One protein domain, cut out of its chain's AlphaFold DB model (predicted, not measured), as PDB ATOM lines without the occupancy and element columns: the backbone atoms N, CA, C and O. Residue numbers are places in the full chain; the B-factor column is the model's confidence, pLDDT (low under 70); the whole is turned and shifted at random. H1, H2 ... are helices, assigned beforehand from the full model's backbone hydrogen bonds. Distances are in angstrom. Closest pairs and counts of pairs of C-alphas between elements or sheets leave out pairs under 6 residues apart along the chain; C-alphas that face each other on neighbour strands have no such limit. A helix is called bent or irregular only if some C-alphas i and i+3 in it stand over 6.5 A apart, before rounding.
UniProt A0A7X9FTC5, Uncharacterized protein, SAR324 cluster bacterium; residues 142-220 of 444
ATOM      1  N   LYS A 142     -17.039  61.657  14.132       68.19
ATOM      2  CA  LYS A 142     -17.609  61.732  12.768       68.19
ATOM      3  C   LYS A 142     -18.525  62.934  12.555       68.19
ATOM      4  O   LYS A 142     -18.862  63.248  11.416       68.19
ATOM      5  N   ASP A 143     -18.978  63.564  13.630       73.25
ATOM      6  CA  ASP A 143     -19.864  64.716  13.571       73.25
ATOM      7  C   ASP A 143     -19.074  66.024  13.478       73.25
ATOM      8  O   ASP A 143     -18.013  66.208  14.063       73.25
ATOM      9  N   ARG A 144     -19.609  66.972  12.709       57.59
ATOM     10  CA  ARG A 144     -18.933  68.242  12.432       57.59
ATOM     11  C   ARG A 144     -18.638  69.043  13.706       57.59
ATOM     12  O   ARG A 144     -17.610  69.706  13.775       57.59
ATOM     13  N   GLN A 145     -19.521  68.987  14.701       67.06
ATOM     14  CA  GLN A 145     -19.375  69.734  15.952       67.06
ATOM     15  C   GLN A 145     -18.299  69.144  16.869       67.06
ATOM     16  O   GLN A 145     -17.526  69.906  17.443       67.06
ATOM     17  N   SER A 146     -18.170  67.822  16.958       63.16
ATOM     18  CA  SER A 146     -17.063  67.199  17.689       63.16
ATOM     19  C   SER A 146     -15.714  67.381  16.995       63.16
ATOM     20  O   SER A 146     -14.709  67.554  17.680       63.16
ATOM     21  N   ILE A 147     -15.674  67.408  15.659       54.91
ATOM     22  CA  ILE A 147     -14.457  67.717  14.900       54.91
ATOM     23  C   ILE A 147     -14.016  69.150  15.210       54.91
ATOM     24  O   ILE A 147     -12.865  69.354  15.579       54.91
ATOM     25  N   ILE A 148     -14.931  70.121  15.161       57.16
ATOM     26  CA  ILE A 148     -14.643  71.522  15.517       57.16
ATOM     27  C   ILE A 148     -14.242  71.646  16.997       57.16
ATOM     28  O   ILE A 148     -13.311  72.369  17.330       57.16
ATOM     29  N   SER A 149     -14.869  70.886  17.897       63.91
ATOM     30  CA  SER A 149     -14.492  70.862  19.317       63.91
ATOM     31  C   SER A 149     -13.118  70.230  19.575       63.91
ATOM     32  O   SER A 149     -12.466  70.591  20.552       63.91
ATOM     33  N   THR A 150     -12.699  69.265  18.752       57.03
ATOM     34  CA  THR A 150     -11.437  68.524  18.927       57.03
ATOM     35  C   THR A 150     -10.271  69.226  18.231       57.03
ATOM     36  O   THR A 150      -9.158  69.230  18.752       57.03
ATOM     37  N   PHE A 151     -10.519  69.836  17.069       55.03
ATOM     38  CA  PHE A 151      -9.490  70.388  16.183       55.03
ATOM     39  C   PHE A 151      -9.569  71.916  15.996       55.03
ATOM     40  O   PHE A 151      -8.669  72.482  15.381       55.03
ATOM     41  N   GLY A 152     -10.574  72.588  16.567       52.88
ATOM     42  CA  GLY A 152     -10.807  74.032  16.426       52.88
ATOM     43  C   GLY A 152     -11.710  74.391  15.238       52.88
ATOM     44  O   GLY A 152     -11.915  73.576  14.334       52.88
ATOM     45  N   ASP A 153     -12.281  75.601  15.242       61.16
ATOM     46  CA  ASP A 153     -13.022  76.126  14.087       61.16
ATOM     47  C   ASP A 153     -12.026  76.453  12.960       61.16
ATOM     48  O   ASP A 153     -11.111  77.245  13.179       61.16
ATOM     49  N   PRO A 154     -12.172  75.872  11.755       49.88
ATOM     50  CA  PRO A 154     -11.278  76.141  10.626       49.88
ATOM     51  C   PRO A 154     -11.339  77.587  10.106       49.88
ATOM     52  O   PRO A 154     -10.540  77.950   9.245       49.88
ATOM     53  N   SER A 155     -12.300  78.386  10.576       61.06
ATOM     54  CA  SER A 155     -12.492  79.794  10.207       61.06
ATOM     55  C   SER A 155     -11.820  80.767  11.185       61.06
ATOM     56  O   SER A 155     -11.789  81.967  10.915       61.06
ATOM     57  N   GLU A 156     -11.306  80.270  12.313       47.69
ATOM     58  CA  GLU A 156     -10.562  81.046  13.305       47.69
ATOM     59  C   GLU A 156      -9.073  80.677  13.241       47.69
ATOM     60  O   GLU A 156      -8.715  79.512  13.056       47.69
ATOM     61  N   ASP A 157      -8.185  81.660  13.414       46.28
ATOM     62  CA  ASP A 157      -6.753  81.388  13.539       46.28
ATOM     63  C   ASP A 157      -6.518  80.566  14.813       46.28
ATOM     64  O   ASP A 157      -6.591  81.075  15.935       46.28
ATOM     65  N   VAL A 158      -6.266  79.264  14.645       50.19
ATOM     66  CA  VAL A 158      -6.052  78.343  15.763       50.19
ATOM     67  C   VAL A 158      -4.852  78.853  16.567       50.19
ATOM     68  O   VAL A 158      -3.748  78.933  16.015       50.19
ATOM     69  N   PRO A 159      -5.003  79.177  17.867       53.81
ATOM     70  CA  PRO A 159      -3.849  79.499  18.688       53.81
ATOM     71  C   PRO A 159      -2.925  78.290  18.624       53.81
ATOM     72  O   PRO A 159      -3.361  77.177  18.924       53.81
ATOM     73  N   ILE A 160      -1.679  78.488  18.179       54.19
ATOM     74  CA  ILE A 160      -0.726  77.395  17.972       54.19
ATOM     75  C   ILE A 160      -0.415  76.776  19.340       54.19
ATOM     76  O   ILE A 160       0.527  77.165  20.029       54.19
ATOM     77  N   LYS A 161      -1.246  75.833  19.780       56.78
ATOM     78  CA  LYS A 161      -1.015  75.044  20.981       56.78
ATOM     79  C   LYS A 161       0.104  74.092  20.616       56.78
ATOM     80  O   LYS A 161      -0.079  73.199  19.790       56.78
ATOM     81  N   ALA A 162       1.284  74.318  21.184       56.84
ATOM     82  CA  ALA A 162       2.342  73.331  21.112       56.84
ATOM     83  C   ALA A 162       1.754  72.009  21.623       56.84
ATOM     84  O   ALA A 162       1.310  71.938  22.764       56.84
ATOM     85  N   ILE A 163       1.673  71.005  20.749       70.00
ATOM     86  CA  ILE A 163       1.115  69.693  21.088       70.00
ATOM     87  C   ILE A 163       1.850  69.196  22.340       70.00
ATOM     88  O   ILE A 163       3.079  69.295  22.407       70.00
ATOM     89  N   ASP A 164       1.137  68.657  23.332       70.38
ATOM     90  CA  ASP A 164       1.728  68.233  24.615       70.38
ATOM     91  C   ASP A 164       2.837  67.177  24.465       70.38
ATOM     92  O   ASP A 164       3.653  67.000  25.365       70.38
ATOM     93  N   ASN A 165       2.951  66.542  23.299       78.44
ATOM     94  CA  ASN A 165       4.003  65.580  22.963       78.44
ATOM     95  C   ASN A 165       5.130  66.164  22.094       78.44
ATOM     96  O   ASN A 165       6.019  65.433  21.662       78.44
ATOM     97  N   ALA A 166       5.116  67.468  21.811       82.25
ATOM     98  CA  ALA A 166       6.162  68.100  21.022       82.25
ATOM     99  C   ALA A 166       7.509  68.119  21.776       82.25
ATOM    100  O   ALA A 166       7.531  68.215  23.012       82.25
ATOM    101  N   PRO A 167       8.645  68.092  21.056       85.94
ATOM    102  CA  PRO A 167       9.957  68.213  21.672       85.94
ATOM    103  C   PRO A 167      10.071  69.494  22.517       85.94
ATOM    104  O   PRO A 167       9.631  70.560  22.072       85.94
ATOM    105  N   PRO A 168      10.707  69.437  23.701       83.62
ATOM    106  CA  PRO A 168      10.887  70.595  24.579       83.62
ATOM    107  C   PRO A 168      11.390  71.882  23.894       83.62
ATOM    108  O   PRO A 168      10.805  72.935  24.157       83.62
ATOM    109  N   PRO A 169      12.394  71.856  22.987       81.50
ATOM    110  CA  PRO A 169      12.848  73.081  22.321       81.50
ATOM    111  C   PRO A 169      11.790  73.700  21.397       81.50
ATOM    112  O   PRO A 169      11.732  74.920  21.277       81.50
ATOM    113  N   PHE A 170      10.915  72.894  20.788       87.50
ATOM    114  CA  PHE A 170       9.805  73.409  19.986       87.50
ATOM    115  C   PHE A 170       8.744  74.071  20.871       87.50
ATOM    116  O   PHE A 170       8.291  75.173  20.575       87.50
ATOM    117  N   LYS A 171       8.395  73.444  22.001       83.25
ATOM    118  CA  LYS A 171       7.465  74.031  22.982       83.25
ATOM    119  C   LYS A 171       7.965  75.378  23.502       83.25
ATOM    120  O   LYS A 171       7.201  76.335  23.553       83.25
ATOM    121  N   ALA A 172       9.250  75.459  23.842       73.75
ATOM    122  CA  ALA A 172       9.868  76.683  24.340       73.75
ATOM    123  C   ALA A 172       9.932  77.790  23.271       73.75
ATOM    124  O   ALA A 172       9.646  78.945  23.573       73.75
ATOM    125  N   MET A 173      10.219  77.433  22.013       87.06
ATOM    126  CA  MET A 173      10.150  78.353  20.871       87.06
ATOM    127  C   MET A 173       8.743  78.936  20.700       87.06
ATOM    128  O   MET A 173       8.594  80.147  20.564       87.06
ATOM    129  N   MET A 174       7.716  78.084  20.744       84.88
ATOM    130  CA  MET A 174       6.320  78.504  20.611       84.88
ATOM    131  C   MET A 174       5.874  79.403  21.767       84.88
ATOM    132  O   MET A 174       5.230  80.422  21.529       84.88
ATOM    133  N   ALA A 175       6.261  79.069  23.002       77.44
ATOM    134  CA  ALA A 175       5.965  79.883  24.178       77.44
ATOM    135  C   ALA A 175       6.650  81.261  24.116       77.44
ATOM    136  O   ALA A 175       6.006  82.275  24.373       77.44
ATOM    137  N   ALA A 176       7.928  81.319  23.720       75.06
ATOM    138  CA  ALA A 176       8.658  82.577  23.547       75.06
ATOM    139  C   ALA A 176       8.063  83.443  22.422       75.06
ATOM    140  O   ALA A 176       7.906  84.651  22.584       75.06
ATOM    141  N   HIS A 177       7.655  82.816  21.313       83.38
ATOM    142  CA  HIS A 177       6.998  83.507  20.205       83.38
ATOM    143  C   HIS A 177       5.642  84.101  20.619       83.38
ATOM    144  O   HIS A 177       5.360  85.255  20.308       83.38
ATOM    145  N   GLN A 178       4.834  83.354  21.381       81.00
ATOM    146  CA  GLN A 178       3.562  83.840  21.932       81.00
ATOM    147  C   GLN A 178       3.746  84.965  22.958       81.00
ATOM    148  O   GLN A 178       2.898  85.847  23.055       81.00
ATOM    149  N   ALA A 179       4.861  84.965  23.693       77.50
ATOM    150  CA  ALA A 179       5.229  86.040  24.612       77.50
ATOM    151  C   ALA A 179       5.783  87.297  23.907       77.50
ATOM    152  O   ALA A 179       6.041  88.299  24.571       77.50
ATOM    153  N   GLY A 180       5.973  87.266  22.580       78.25
ATOM    154  CA  GLY A 180       6.525  88.376  21.796       78.25
ATOM    155  C   GLY A 180       8.050  88.524  21.871       78.25
ATOM    156  O   GLY A 180       8.594  89.467  21.298       78.25
ATOM    157  N   ASP A 181       8.752  87.598  22.527       83.25
ATOM    158  CA  ASP A 181      10.211  87.612  22.660       83.25
ATOM    159  C   ASP A 181      10.868  86.907  21.462       83.25
ATOM    160  O   ASP A 181      11.106  85.693  21.448       83.25
ATOM    161  N   GLN A 182      11.122  87.685  20.407       84.69
ATOM    162  CA  GLN A 182      11.662  87.176  19.142       84.69
ATOM    163  C   GLN A 182      13.103  86.661  19.266       84.69
ATOM    164  O   GLN A 182      13.468  85.699  18.586       84.69
ATOM    165  N   GLU A 183      13.925  87.260  20.133       76.12
ATOM    166  CA  GLU A 183      15.310  86.823  20.331       76.12
ATOM    167  C   GLU A 183      15.350  85.446  20.998       76.12
ATOM    168  O   GLU A 183      16.057  84.540  20.536       76.12
ATOM    169  N   LEU A 184      14.529  85.257  22.035       67.69
ATOM    170  CA  LEU A 184      14.415  83.987  22.737       67.69
ATOM    171  C   LEU A 184      13.785  82.903  21.853       67.69
ATOM    172  O   LEU A 184      14.275  81.770  21.819       67.69
ATOM    173  N   ALA A 185      12.753  83.246  21.075       73.44
ATOM    174  CA  ALA A 185      12.160  82.335  20.098       73.44
ATOM    175  C   ALA A 185      13.197  81.870  19.060       73.44
ATOM    176  O   ALA A 185      13.312  80.672  18.787       73.44
ATOM    177  N   HIS A 186      14.016  82.785  18.533       79.50
ATOM    178  CA  HIS A 186      15.082  82.451  17.588       79.50
ATOM    179  C   HIS A 186      16.173  81.562  18.215       79.50
ATOM    180  O   HIS A 186      16.660  80.621  17.576       79.50
ATOM    181  N   ALA A 187      16.541  81.795  19.479       67.19
ATOM    182  CA  ALA A 187      17.479  80.934  20.200       67.19
ATOM    183  C   ALA A 187      16.957  79.487  20.317       67.19
ATOM    184  O   ALA A 187      17.686  78.537  20.006       67.19
ATOM    185  N   TYR A 188      15.680  79.316  20.673       72.88
ATOM    186  CA  TYR A 188      15.044  77.999  20.730       72.88
ATOM    187  C   TYR A 188      14.856  77.359  19.351       72.88
ATOM    188  O   TYR A 188      15.036  76.146  19.222       72.88
ATOM    189  N   ALA A 189      14.607  78.142  18.298       80.12
ATOM    190  CA  ALA A 189      14.575  77.636  16.928       80.12
ATOM    191  C   ALA A 189      15.916  76.990  16.535       80.12
ATOM    192  O   ALA A 189      15.952  75.867  16.025       80.12
ATOM    193  N   ARG A 190      17.048  77.634  16.857       77.88
ATOM    194  CA  ARG A 190      18.387  77.051  16.630       77.88
ATOM    195  C   ARG A 190      18.595  75.762  17.422       77.88
ATOM    196  O   ARG A 190      19.217  74.829  16.912       77.88
ATOM    197  N   GLN A 191      18.103  75.699  18.658       70.12
ATOM    198  CA  GLN A 191      18.171  74.488  19.475       70.12
ATOM    199  C   GLN A 191      17.323  73.356  18.880       70.12
ATOM    200  O   GLN A 191      17.778  72.213  18.833       70.12
ATOM    201  N   TYR A 192      16.135  73.670  18.363       84.75
ATOM    202  CA  TYR A 192      15.267  72.705  17.697       84.75
ATOM    203  C   TYR A 192      15.899  72.145  16.415       84.75
ATOM    204  O   TYR A 192      15.888  70.936  16.205       84.75
ATOM    205  N   VAL A 193      16.559  72.985  15.611       79.50
ATOM    206  CA  VAL A 193      17.312  72.527  14.428       79.50
ATOM    207  C   VAL A 193      18.435  71.554  14.813       79.50
ATOM    208  O   VAL A 193      18.607  70.526  14.160       79.50
ATOM    209  N   ARG A 194      19.181  71.825  15.896       75.69
ATOM    210  CA  ARG A 194      20.203  70.883  16.400       75.69
ATOM    211  C   ARG A 194      19.582  69.565  16.857       75.69
ATOM    212  O   ARG A 194      20.140  68.510  16.579       75.69
ATOM    213  N   TYR A 195      18.435  69.628  17.531       82.06
ATOM    214  CA  TYR A 195      17.689  68.444  17.945       82.06
ATOM    215  C   TYR A 195      17.266  67.589  16.741       82.06
ATOM    216  O   TYR A 195      17.530  66.388  16.736       82.06
ATOM    217  N   ILE A 196      16.691  68.197  15.695       84.19
ATOM    218  CA  ILE A 196      16.326  67.494  14.453       84.19
ATOM    219  C   ILE A 196      17.559  66.845  13.821       84.19
ATOM    220  O   ILE A 196      17.522  65.655  13.520       84.19
ATOM    221  N   LYS A 197      18.658  67.594  13.675       79.94
ATOM    222  CA  LYS A 197      19.906  67.077  13.097       79.94
ATOM    223  C   LYS A 197      20.435  65.862  13.868       79.94
ATOM    224  O   LYS A 197      20.800  64.862  13.261       79.94
ATOM    225  N   ASN A 198      20.452  65.931  15.199       74.06
ATOM    226  CA  ASN A 198      20.899  64.817  16.036       74.06
ATOM    227  C   ASN A 198      19.958  63.612  15.920       74.06
ATOM    228  O   ASN A 198      20.421  62.480  15.858       74.06
ATOM    229  N   THR A 199      18.649  63.858  15.843       80.12
ATOM    230  CA  THR A 199      17.640  62.800  15.693       80.12
ATOM    231  C   THR A 199      17.797  62.090  14.349       80.12
ATOM    232  O   THR A 199      17.782  60.866  14.306       80.12
ATOM    233  N   GLN A 200      18.013  62.839  13.263       79.94
ATOM    234  CA  GLN A 200      18.305  62.284  11.938       79.94
ATOM    235  C   GLN A 200      19.564  61.415  11.962       79.94
ATOM    236  O   GLN A 200      19.505  60.272  11.525       79.94
ATOM    237  N   ALA A 201      20.656  61.900  12.561       74.50
ATOM    238  CA  ALA A 201      21.884  61.119  12.701       74.50
ATOM    239  C   ALA A 201      21.672  59.826  13.516       74.50
ATOM    240  O   ALA A 201      22.204  58.773  13.165       74.50
ATOM    241  N   SER A 202      20.865  59.868  14.582       74.12
ATOM    242  CA  SER A 202      20.511  58.667  15.349       74.12
ATOM    243  C   SER A 202      19.680  57.677  14.533       74.12
ATOM    244  O   SER A 202      19.951  56.481  14.581       74.12
ATOM    245  N   VAL A 203      18.696  58.156  13.767       82.12
ATOM    246  CA  VAL A 203      17.874  57.308  12.887       82.12
ATOM    247  C   VAL A 203      18.726  56.682  11.784       82.12
ATOM    248  O   VAL A 203      18.597  55.490  11.527       82.12
ATOM    249  N   GLU A 204      19.632  57.443  11.170       76.94
ATOM    250  CA  GLU A 204      20.593  56.919  10.195       76.94
ATOM    251  C   GLU A 204      21.461  55.816  10.802       76.94
ATOM    252  O   GLU A 204      21.632  54.770  10.180       76.94
ATOM    253  N   ASN A 205      21.951  55.998  12.032       74.50
ATOM    254  CA  ASN A 205      22.735  54.972  12.715       74.50
ATOM    255  C   ASN A 205      21.907  53.707  13.016       74.50
ATOM    256  O   ASN A 205      22.351  52.590  12.762       74.50
ATOM    257  N   ILE A 206      20.663  53.862  13.480       74.81
ATOM    258  CA  ILE A 206      19.747  52.728  13.703       74.81
ATOM    259  C   ILE A 206      19.464  51.984  12.397       74.81
ATOM    260  O   ILE A 206      19.494  50.753  12.370       74.81
ATOM    261  N   ASN A 207      19.240  52.710  11.302       78.62
ATOM    262  CA  ASN A 207      19.043  52.107   9.990       78.62
ATOM    263  C   ASN A 207      20.302  51.373   9.520       78.62
ATOM    264  O   ASN A 207      20.178  50.262   9.024       78.62
ATOM    265  N   LYS A 208      21.507  51.924   9.738       76.75
ATOM    266  CA  LYS A 208      22.776  51.233   9.448       76.75
ATOM    267  C   LYS A 208      22.917  49.930  10.239       76.75
ATOM    268  O   LYS A 208      23.303  48.917   9.662       76.75
ATOM    269  N   MET A 209      22.578  49.935  11.531       73.44
ATOM    270  CA  MET A 209      22.581  48.722  12.362       73.44
ATOM    271  C   MET A 209      21.542  47.698  11.886       73.44
ATOM    272  O   MET A 209      21.823  46.504  11.865       73.44
ATOM    273  N   THR A 210      20.360  48.158  11.478       75.44
ATOM    274  CA  THR A 210      19.276  47.292  10.988       75.44
ATOM    275  C   THR A 210      19.622  46.681   9.631       75.44
ATOM    276  O   THR A 210      19.481  45.474   9.454       75.44
ATOM    277  N   ASP A 211      20.127  47.491   8.695       73.44
ATOM    278  CA  ASP A 211      20.622  47.053   7.387       73.44
ATOM    279  C   ASP A 211      21.698  45.978   7.564       73.44
ATOM    280  O   ASP A 211      21.640  44.928   6.928       73.44
ATOM    281  N   LEU A 212      22.639  46.212   8.481       66.25
ATOM    282  CA  LEU A 212      23.695  45.259   8.782       66.25
ATOM    283  C   LEU A 212      23.156  43.967   9.409       66.25
ATOM    284  O   LEU A 212      23.569  42.882   9.013       66.25
ATOM    285  N   ALA A 213      22.230  44.056  10.365       68.06
ATOM    286  CA  ALA A 213      21.596  42.875  10.944       68.06
ATOM    287  C   ALA A 213      20.871  42.052   9.865       68.06
ATOM    288  O   ALA A 213      20.986  40.832   9.842       68.06
ATOM    289  N   MET A 214      20.195  42.705   8.916       71.88
ATOM    290  CA  MET A 214      19.569  42.037   7.770       71.88
ATOM    291  C   MET A 214      20.585  41.374   6.830       71.88
ATOM    292  O   MET A 214      20.314  40.291   6.313       71.88
ATOM    293  N   GLU A 215      21.739  42.003   6.592       71.38
ATOM    294  CA  GLU A 215      22.840  41.387   5.841       71.38
ATOM    295  C   GLU A 215      23.405  40.165   6.586       71.38
ATOM    296  O   GLU A 215      23.617  39.117   5.975       71.38
ATOM    297  N   MET A 216      23.584  40.262   7.909       60.09
ATOM    298  CA  MET A 216      24.047  39.156   8.756       60.09
ATOM    299  C   MET A 216      23.068  37.984   8.774       60.09
ATOM    300  O   MET A 216      23.502  36.844   8.686       60.09
ATOM    301  N   GLU A 217      21.764  38.242   8.824       67.50
ATOM    302  CA  GLU A 217      20.721  37.211   8.746       67.50
ATOM    303  C   GLU A 217      20.503  36.687   7.309       67.50
ATOM    304  O   GLU A 217      19.592  35.904   7.047       67.50
ATOM    305  N   GLY A 218      21.309  37.133   6.337       63.28
ATOM    306  CA  GLY A 218      21.225  36.700   4.941       63.28
ATOM    307  C   GLY A 218      19.982  37.197   4.193       63.28
ATOM    308  O   GLY A 218      19.776  36.816   3.035       63.28
ATOM    309  N   MET A 219      19.181  38.068   4.818       64.06
ATOM    310  CA  MET A 219      17.981  38.680   4.237       64.06
ATOM    311  C   MET A 219      18.326  39.705   3.155       64.06
ATOM    312  O   MET A 219      17.515  39.975   2.269       64.06
ATOM    313  N   ARG A 220      19.536  40.273   3.201       63.88
ATOM    314  CA  ARG A 220      20.028  41.241   2.220       63.88
ATOM    315  C   ARG A 220      21.408  40.826   1.715       63.88
ATOM    316  O   ARG A 220      22.217  40.285   2.460       63.88
TER     317      ARG A 220
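AT A GLANCE: This is residues 142 to 220 of the 444 residues of an uncharacterized protein of SAR324 cluster bacterium (UniProt A0A7X9FTC5). A lopsided helical hairpin makes most of this model: the short helix H2 packs side by side on the first part of the very long helix H3, and beyond it residues 197 to 210, which belong to H3, and residues 213 to 218, of which 213 to 216 belong to H3, stick out as a long arm. A third, small helix, H1, sits well away from this hairpin at the far end of a long unnamed stretch, residues 152 to 167, and touches neither helix. The printed part has 79 residues with three named helices, in the order H1, H2, H3, and no named strand; the class is all helix. The whole is extended, with a radius of gyration of the C-alphas of 19.7 A, and flat, spanning 55 by 42 by 16 A.

HOW THE PARTS SIT: Start near the first printed residue with H1, residues 144 to 151; residues 146 to 152, of which 146 to 151 belong to H1, stand free. Go on along the long link of 16 residues and you reach H2, residues 168 to 178, which is apart from H1. Past a tight link of 3 residues comes H3, residues 182 to 216, which is also apart from H1. H2 and H3 form a helical hairpin: they touch, with 22 pairs of C-alphas within 8 A, and run opposite ways at a shallow tilt of 25 degrees. Look for their closest C-alphas at Met 173 and Ala 185, 4.5 A apart. H3 touches H2 with residues 182 to 192 alone. In H1, H2 and H3 every backbone O i to N i+4 pair is within hydrogen-bond range.

IN THESE COORDINATES: Find C-alpha 144 at (-18.933, 68.242, 12.432); from there H1 runs through its 8 residues to Phe 151, 10.4 A from first to last C-alpha. H2 begins at C-alpha 168, at (10.887, 70.595, 24.579), and ends at Gln 178, 15.4 A away from C-alpha to C-alpha. H3 begins at Gln 182, and its 35 residues cover 50.7 A to C-alpha 216 at (24.047, 39.156, 8.756). It is not bent.

THE WHOLE: The two C-alphas farthest apart are those of Gly 180 and Gly 218, 56.3 A. The C-alphas of the first and last printed residues, Lys 142 and Arg 220, are 44.1 A apart. The printed part has no cut, and its one long link joins H1 to H2. The mean pLDDT of the printed part is 71.3, and 29 residues are under 70, among them residues 144 to 162 and residues 216 to 220; H1 has a mean of 59.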